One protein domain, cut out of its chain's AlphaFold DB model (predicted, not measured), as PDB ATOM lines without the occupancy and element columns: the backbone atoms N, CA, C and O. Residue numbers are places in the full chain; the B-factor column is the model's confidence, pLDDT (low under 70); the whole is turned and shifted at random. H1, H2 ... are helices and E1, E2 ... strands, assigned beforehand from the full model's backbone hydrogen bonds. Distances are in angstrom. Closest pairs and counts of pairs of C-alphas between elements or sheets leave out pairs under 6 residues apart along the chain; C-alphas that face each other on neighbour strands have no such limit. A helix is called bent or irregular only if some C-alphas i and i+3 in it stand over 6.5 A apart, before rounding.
ATOM      1  N   LEU A 115     137.234 123.936  79.875       85.62
ATOM      2  CA  LEU A 115     136.912 124.680  78.670       85.62
ATOM      3  C   LEU A 115     136.208 125.975  79.068       85.62
ATOM      4  O   LEU A 115     135.081 125.952  79.562       85.62
ATOM      5  N   ILE A 116     136.904 127.087  78.868       85.88
ATOM      6  CA  ILE A 116     136.414 128.435  79.118       85.88
ATOM      7  C   ILE A 116     135.822 128.955  77.811       85.88
ATOM      8  O   ILE A 116     136.493 128.949  76.778       85.88
ATOM      9  N   VAL A 117     134.566 129.369  77.873       84.06
ATOM     10  CA  VAL A 117     133.784 129.901  76.749       84.06
ATOM     11  C   VAL A 117     133.087 131.177  77.195       84.06
ATOM     12  O   VAL A 117     132.853 131.353  78.397       84.06
ATOM     13  N   GLU A 118     132.752 132.069  76.266       82.12
ATOM     14  CA  GLU A 118     131.999 133.274  76.623       82.12
ATOM     15  C   GLU A 118     130.597 132.884  77.077       82.12
ATOM     16  O   GLU A 118     130.168 133.280  78.166       82.12
ATOM     17  N   ASP A 119     129.945 132.002  76.317       82.44
ATOM     18  CA  ASP A 119     128.663 131.428  76.689       82.44
ATOM     19  C   ASP A 119     128.495 129.934  76.321       82.44
ATOM     20  O   ASP A 119     129.365 129.259  75.766       82.44
ATOM     21  N   LEU A 120     127.345 129.362  76.696       82.75
ATOM     22  CA  LEU A 120     127.023 127.956  76.417       82.75
ATOM     23  C   LEU A 120     126.717 127.675  74.935       82.75
ATOM     24  O   LEU A 120     126.725 126.511  74.522       82.75
ATOM     25  N   THR A 121     126.396 128.700  74.150       84.94
ATOM     26  CA  THR A 121     126.179 128.604  72.703       84.94
ATOM     27  C   THR A 121     127.499 128.320  72.003       84.94
ATOM     28  O   THR A 121     127.555 127.374  71.213       84.94
ATOM     29  N   ASP A 122     128.568 129.030  72.377       80.56
ATOM     30  CA  ASP A 122     129.925 128.770  71.886       80.56
ATOM     31  C   ASP A 122     130.306 127.320  72.134       80.56
ATOM     32  O   ASP A 122     130.702 126.594  71.219       80.56
ATOM     33  N   PHE A 123     130.102 126.850  73.368       83.12
ATOM     34  CA  PHE A 123     130.388 125.467  73.720       83.12
ATOM     35  C   PHE A 123     129.689 124.489  72.771       83.12
ATOM     36  O   PHE A 123     130.342 123.610  72.210       83.12
ATOM     37  N   LYS A 124     128.375 124.638  72.563       86.75
ATOM     38  CA  LYS A 124     127.610 123.741  71.683       86.75
ATOM     39  C   LYS A 124     128.142 123.774  70.252       86.75
ATOM     40  O   LYS A 124     128.258 122.720  69.626       86.75
ATOM     41  N   PHE A 125     128.481 124.959  69.753       86.75
ATOM     42  CA  PHE A 125     128.994 125.145  68.403       86.75
ATOM     43  C   PHE A 125     130.366 124.485  68.212       86.75
ATOM     44  O   PHE A 125     130.530 123.634  67.334       86.75
ATOM     45  N   TYR A 126     131.338 124.785  69.075       83.62
ATOM     46  CA  TYR A 126     132.682 124.207  68.982       83.62
ATOM     47  C   TYR A 126     132.701 122.711  69.300       83.62
ATOM     48  O   TYR A 126     133.437 121.953  68.663       83.62
ATOM     49  N   HIS A 127     131.845 122.251  70.216       85.25
ATOM     50  CA  HIS A 127     131.653 120.826  70.463       85.25
ATOM     51  C   HIS A 127     131.127 120.112  69.210       85.25
ATOM     52  O   HIS A 127     131.622 119.040  68.861       85.25
ATOM     53  N   TYR A 128     130.175 120.712  68.487       87.81
ATOM     54  CA  TYR A 128     129.680 120.173  67.219       87.81
ATOM     55  C   TYR A 128     130.765 120.137  66.133       87.81
ATOM     56  O   TYR A 128     130.907 119.122  65.452       87.81
ATOM     57  N   ILE A 129     131.570 121.196  65.997       87.50
ATOM     58  CA  ILE A 129     132.698 121.226  65.048       87.50
ATOM     59  C   ILE A 129     133.696 120.109  65.361       87.50
ATOM     60  O   ILE A 129     134.079 119.355  64.464       87.50
ATOM     61  N   GLY A 130     134.094 119.976  66.630       85.50
ATOM     62  CA  GLY A 130     135.000 118.917  67.073       85.50
ATOM     63  C   GLY A 130     134.427 117.530  66.789       85.50
ATOM     64  O   GLY A 130     135.129 116.668  66.252       85.50
ATOM     65  N   PHE A 131     133.128 117.349  67.057       85.88
ATOM     66  CA  PHE A 131     132.418 116.109  66.768       85.88
ATOM     67  C   PHE A 131     132.456 115.775  65.269       85.88
ATOM     68  O   PHE A 131     132.859 114.685  64.849       85.88
ATOM     69  N   TYR A 132     132.087 116.742  64.433       89.50
ATOM     70  CA  TYR A 132     132.057 116.579  62.987       89.50
ATOM     71  C   TYR A 132     133.442 116.271  62.412       89.50
ATOM     72  O   TYR A 132     133.586 115.340  61.616       89.50
ATOM     73  N   PHE A 133     134.469 117.016  62.832       87.44
ATOM     74  CA  PHE A 133     135.846 116.804  62.393       87.44
ATOM     75  C   PHE A 133     136.304 115.378  62.695       87.44
ATOM     76  O   PHE A 133     136.820 114.682  61.819       87.44
ATOM     77  N   ALA A 134     136.096 114.922  63.924       86.25
ATOM     78  CA  ALA A 134     136.588 113.626  64.339       86.25
ATOM     79  C   ALA A 134     135.767 112.473  63.727       86.25
ATOM     80  O   ALA A 134     136.354 111.477  63.301       86.25
ATOM     81  N   PHE A 135     134.454 112.655  63.528       86.38
ATOM     82  CA  PHE A 135     133.627 111.748  62.723       86.38
ATOM     83  C   PHE A 135     134.152 111.623  61.284       86.38
ATOM     84  O   PHE A 135     134.384 110.514  60.798       86.38
ATOM     85  N   LYS A 136     134.399 112.752  60.604       91.12
ATOM     86  CA  LYS A 136     134.905 112.768  59.222       91.12
ATOM     87  C   LYS A 136     136.263 112.093  59.078       91.12
ATOM     88  O   LYS A 136     136.486 111.396  58.092       91.12
ATOM     89  N   ASN A 137     137.136 112.258  60.066       86.50
ATOM     90  CA  ASN A 137     138.478 111.684  60.061       86.50
ATOM     91  C   ASN A 137     138.548 110.275  60.673       86.50
ATOM     92  O   ASN A 137     139.642 109.737  60.821       86.50
ATOM     93  N   ARG A 138     137.404 109.660  61.024       84.50
ATOM     94  CA  ARG A 138     137.329 108.340  61.685       84.50
ATOM     95  C   ARG A 138     138.212 108.247  62.930       84.50
ATOM     96  O   ARG A 138     138.760 107.193  63.254       84.50
ATOM     97  N   ILE A 139     138.353 109.364  63.627       80.50
ATOM     98  CA  ILE A 139     139.029 109.419  64.913       80.50
ATOM     99  C   ILE A 139     138.015 108.884  65.921       80.50
ATOM    100  O   ILE A 139     136.864 109.305  65.917       80.50
ATOM    101  N   ASN A 140     138.410 107.927  66.758       69.38
ATOM    102  CA  ASN A 140     137.597 107.532  67.904       69.38
ATOM    103  C   ASN A 140     137.877 108.532  69.032       69.38
ATOM    104  O   ASN A 140     139.021 108.629  69.479       69.38
ATOM    105  N   TYR A 141     136.876 109.311  69.442       67.38
ATOM    106  CA  TYR A 141     137.048 110.396  70.406       67.38
ATOM    107  C   TYR A 141     135.903 110.435  71.410       67.38
ATOM    108  O   TYR A 141     134.743 110.171  71.093       67.38
ATOM    109  N   HIS A 142     136.255 110.856  72.617       69.19
ATOM    110  CA  HIS A 142     135.330 111.313  73.632       69.19
ATOM    111  C   HIS A 142     135.816 112.696  74.078       69.19
ATOM    112  O   HIS A 142     136.894 112.824  74.656       69.19
ATOM    113  N   LEU A 143     135.082 113.757  73.727       70.50
ATOM    114  CA  LEU A 143     135.390 115.102  74.217       70.50
ATOM    115  C   LEU A 143     134.829 115.222  75.633       70.50
ATOM    116  O   LEU A 143     133.620 115.144  75.832       70.50
ATOM    117  N   SER A 144     135.711 115.401  76.614       76.31
ATOM    118  CA  SER A 144     135.334 115.554  78.020       76.31
ATOM    119  C   SER A 144     135.996 116.802  78.590       76.31
ATOM    120  O   SER A 144     137.215 116.841  78.762       76.31
ATOM    121  N   PHE A 145     135.187 117.819  78.875       81.56
ATOM    122  CA  PHE A 145     135.634 119.086  79.442       81.56
ATOM    123  C   PHE A 145     134.757 119.485  80.622       81.56
ATOM    124  O   PHE A 145     133.546 119.264  80.595       81.56
ATOM    125  N   ASP A 146     135.368 120.126  81.615       84.75
ATOM    126  CA  ASP A 146     134.633 120.872  82.633       84.75
ATOM    127  C   ASP A 146     134.375 122.281  82.084       84.75
ATOM    128  O   ASP A 146     135.311 123.046  81.841       84.75
ATOM    129  N   ILE A 147     133.112 122.613  81.823       82.62
ATOM    130  CA  ILE A 147     132.741 123.875  81.172       82.62
ATOM    131  C   ILE A 147     132.721 124.996  82.210       82.62
ATOM    132  O   ILE A 147     132.071 124.874  83.249       82.62
ATOM    133  N   VAL A 148     133.393 126.103  81.900       81.81
ATOM    134  CA  VAL A 148     133.394 127.317  82.717       81.81
ATOM    135  C   VAL A 148     132.887 128.482  81.859       81.81
ATOM    136  O   VAL A 148     133.647 128.993  81.035       81.81
ATOM    137  N   PRO A 149     131.617 128.899  82.003       74.25
ATOM    138  CA  PRO A 149     131.109 130.075  81.302       74.25
ATOM    139  C   PRO A 149     131.734 131.340  81.904       74.25
ATOM    140  O   PRO A 149     131.727 131.521  83.124       74.25
ATOM    141  N   GLY A 150     132.299 132.199  81.058       68.00
ATOM    142  CA  GLY A 150     133.118 133.332  81.486       68.00
ATOM    143  C   GLY A 150     132.658 134.712  81.016       68.00
ATOM    144  O   GLY A 150     133.335 135.675  81.366       68.00
ATOM    145  N   GLY A 151     131.586 134.844  80.229       62.47
ATOM    146  CA  GLY A 151     131.233 136.050  79.457       62.47
ATOM    147  C   GLY A 151     131.643 137.423  80.032       62.47
ATOM    148  O   GLY A 151     131.365 137.756  81.188       62.47
ATOM    149  N   GLY A 152     132.289 138.245  79.196       64.00
ATOM    150  CA  GLY A 152     132.666 139.638  79.488       64.00
ATOM    151  C   GLY A 152     133.927 139.817  80.353       64.00
ATOM    152  O   GLY A 152     134.833 138.984  80.352       64.00
ATOM    153  N   GLN A 153     133.992 140.919  81.124       56.00
ATOM    154  CA  GLN A 153     135.115 141.263  82.028       56.00
ATOM    155  C   GLN A 153     135.464 140.152  83.045       56.00
ATOM    156  O   GLN A 153     136.583 140.117  83.562       56.00
ATOM    157  N   ASN A 154     134.544 139.217  83.303       66.88
ATOM    158  CA  ASN A 154     134.752 138.094  84.213       66.88
ATOM    159  C   ASN A 154     135.669 136.998  83.643       66.88
ATOM    160  O   ASN A 154     136.344 136.336  84.430       66.88
ATOM    161  N   SER A 155     135.779 136.839  82.318       71.12
ATOM    162  CA  SER A 155     136.611 135.790  81.698       71.12
ATOM    163  C   SER A 155     138.085 135.956  82.041       71.12
ATOM    164  O   SER A 155     138.744 134.985  82.399       71.12
ATOM    165  N   ALA A 156     138.595 137.189  81.978       73.38
ATOM    166  CA  ALA A 156     139.986 137.491  82.301       73.38
ATOM    167  C   ALA A 156     140.297 137.200  83.776       73.38
ATOM    168  O   ALA A 156     141.292 136.550  84.079       73.38
ATOM    169  N   THR A 157     139.410 137.606  84.688       77.12
ATOM    170  CA  THR A 157     139.568 137.377  86.132       77.12
ATOM    171  C   THR A 157     139.480 135.892  86.492       77.12
ATOM    172  O   THR A 157     140.281 135.396  87.285       77.12
ATOM    173  N   ILE A 158     138.535 135.161  85.887       78.69
ATOM    174  CA  ILE A 158     138.403 133.708  86.047       78.69
ATOM    175  C   ILE A 158     139.652 133.014  85.505       78.69
ATOM    176  O   ILE A 158     140.233 132.178  86.196       78.69
ATOM    177  N   LEU A 159     140.104 133.385  84.305       80.25
ATOM    178  CA  LEU A 159     141.302 132.827  83.691       80.25
ATOM    179  C   LEU A 159     142.543 133.080  84.557       80.25
ATOM    180  O   LEU A 159     143.291 132.142  84.810       80.25
ATOM    181  N   ASP A 160     142.735 134.296  85.070       81.12
ATOM    182  CA  ASP A 160     143.847 134.625  85.968       81.12
ATOM    183  C   ASP A 160     143.799 133.807  87.267       81.12
ATOM    184  O   ASP A 160     144.832 133.331  87.746       81.12
ATOM    185  N   GLY A 161     142.606 133.613  87.835       81.25
ATOM    186  CA  GLY A 161     142.404 132.758  89.004       81.25
ATOM    187  C   GLY A 161     142.745 131.293  88.727       81.25
ATOM    188  O   GLY A 161     143.429 130.659  89.528       81.25
ATOM    189  N   LEU A 162     142.317 130.766  87.578       81.31
ATOM    190  CA  LEU A 162     142.553 129.380  87.173       81.31
ATOM    191  C   LEU A 162     144.011 129.120  86.777       81.31
ATOM    192  O   LEU A 162     144.555 128.074  87.123       81.31
ATOM    193  N   ILE A 163     144.673 130.070  86.109       81.12
ATOM    194  CA  ILE A 163     146.097 129.969  85.757       81.12
ATOM    195  C   ILE A 163     146.945 129.840  87.023       81.12
ATOM    196  O   ILE A 163     147.834 128.992  87.065       81.12
ATOM    197  N   LYS A 164     146.641 130.618  88.072       80.69
ATOM    198  CA  LYS A 164     147.361 130.565  89.357       80.69
ATOM    199  C   LYS A 164     147.269 129.211  90.062       80.69
ATOM    200  O   LYS A 164     148.112 128.926  90.904       80.69
ATOM    201  N   GLN A 165     146.265 128.386  89.752       79.12
ATOM    202  CA  GLN A 165     146.140 127.053  90.350       79.12
ATOM    203  C   GLN A 165     147.171 126.065  89.788       79.12
ATOM    204  O   GLN A 165     147.518 125.111  90.478       79.12
ATOM    205  N   GLU A 166     147.650 126.273  88.553       75.38
ATOM    206  CA  GLU A 166     148.690 125.469  87.882       75.38
ATOM    207  C   GLU A 166     148.502 123.938  87.948       75.38
ATOM    208  O   GLU A 166     149.468 123.180  87.861       75.38
ATOM    209  N   ASN A 167     147.268 123.459  88.114       77.81
ATOM    210  CA  ASN A 167     146.978 122.049  88.394       77.81
ATOM    211  C   ASN A 167     146.094 121.374  87.337       77.81
ATOM    212  O   ASN A 167     145.738 120.202  87.462       77.81
ATOM    213  N   ARG A 168     145.729 122.102  86.280       79.50
ATOM    214  CA  ARG A 168     144.843 121.615  85.220       79.50
ATOM    215  C   ARG A 168     145.200 122.232  83.878       79.50
ATOM    216  O   ARG A 168     145.823 123.287  83.799       79.50
ATOM    217  N   LEU A 169     144.787 121.562  82.805       79.31
ATOM    218  CA  LEU A 169     144.862 122.140  81.467       79.31
ATOM    219  C   LEU A 169     143.657 123.067  81.272       79.31
ATOM    220  O   LEU A 169     142.533 122.682  81.591       79.31
ATOM    221  N   LEU A 170     143.903 124.261  80.742       81.88
ATOM    222  CA  LEU A 170     142.872 125.232  80.391       81.88
ATOM    223  C   LEU A 170     142.821 125.364  78.869       81.88
ATOM    224  O   LEU A 170     143.861 125.527  78.228       81.88
ATOM    225  N   LEU A 171     141.621 125.300  78.304       81.31
ATOM    226  CA  LEU A 171     141.339 125.613  76.909       81.31
ATOM    227  C   LEU A 171     140.353 126.777  76.897       81.31
ATOM    228  O   LEU A 171     139.308 126.687  77.526       81.31
ATOM    229  N   GLY A 172     140.695 127.868  76.221       82.06
ATOM    230  CA  GLY A 172     139.817 129.025  76.080       82.06
ATOM    231  C   GLY A 172     139.388 129.196  74.632       82.06
ATOM    232  O   GLY A 172     140.242 129.128  73.744       82.06
ATOM    233  N   ILE A 173     138.098 129.416  74.404       79.75
ATOM    234  CA  ILE A 173     137.558 129.816  73.108       79.75
ATOM    235  C   ILE A 173     136.800 131.121  73.317       79.75
ATOM    236  O   ILE A 173     135.872 131.173  74.117       79.75
ATOM    237  N   PHE A 174     137.252 132.161  72.628       79.25
ATOM    238  CA  PHE A 174     136.750 133.520  72.770       79.25
ATOM    239  C   PHE A 174     136.590 134.127  71.385       79.25
ATOM    240  O   PHE A 174     137.414 133.856  70.497       79.25
TER     241      PHE A 174
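What this domain is: This is residues 115 to 174 of the 200 residues of an uncharacterized protein of Streptococcus mitis (UniProt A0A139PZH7). A small sheet of three parallel strands has helix H2 over it, running along the strands, while the longer helix H1 meets the sheet with its first part and then reaches away as an arm toward the other end of the long axis. Residues 137 to 145 lead from the far end of H1 back to the sheet. The printed part has 60 residues, with two named helices and three named strands in the order E1, H1, E2, H2, E3; the sheet runs E2, E1, E3, and the class is mixed, helices and strands. The whole is loose, with a radius of gyration of the C-alphas of 13.1 A, and only just flat, spanning 38 by 25 by 13 A.

How they stand to each other: The inner strand of the sheet is E1, residues 115 to 117. On one side of it is the edge strand E2, residues 146 to 149, parallel at 18 degrees, with N 115 and O 146 at 2.9 A and N 148 and O 115 at 2.9 A, within hydrogen-bond range. The other edge strand, E3, residues 170 to 173, is parallel to E1 at 28 degrees, with N 116 and O 171 at 2.8 A. H2, residues 153 to 163, is on the sheet at a height over the sheet of 9.3 A. It lies only just over E2 and E1, with 3 of its C-alphas falling on each, and on the local plane it runs along the strands, at 6 degrees to E1. The closest C-alphas of H2 and E3 are those of Ile 163 and Leu 170, 7.9 A apart. H1, residues 120 to 136, is on the sheet but only grazes it, with its residues 120 to 126; its closest C-alphas to E1 are those of Phe 123 and Val 117, 6.4 A apart. H1 and H2 are apart. E1, H1 and E2 form a strand-helix-strand unit, two parallel neighbour strands with a helix between them in the chain, and its crossover is right-handed. E2, H2 and E3 form a split unit, with E1 between its strands in the sheet, also with a right-handed crossover. Every O i to N i+4 pair of H1 is within hydrogen-bond range, and 6 of 7 in H2.

Where its parts are: E1 begins at C-alpha 115, (136.912, 124.680, 78.670), and is 6.4 A long. H1 measures 24.3 A and ends at C-alpha 136, (134.905, 112.768, 59.222). E2 is 9.9 A long and H2 16.2 A; H2 is neither bent nor irregular, but only just: C-alphas 153 and 156 are 6.2 A apart. E3 measures 10.1 A and ends at C-alpha 173, (137.558, 129.816, 73.108).

The domain as a whole: The two C-alphas farthest apart are those of Arg 138 and Gln 153, at 38.8 A. The printed part has no cut and no long link, and residues 163 to 168, of which 163 belongs to H2, stand free. The mean pLDDT of the printed part is 79.8; residues 140 to 142 and 150 to 154 are under 70.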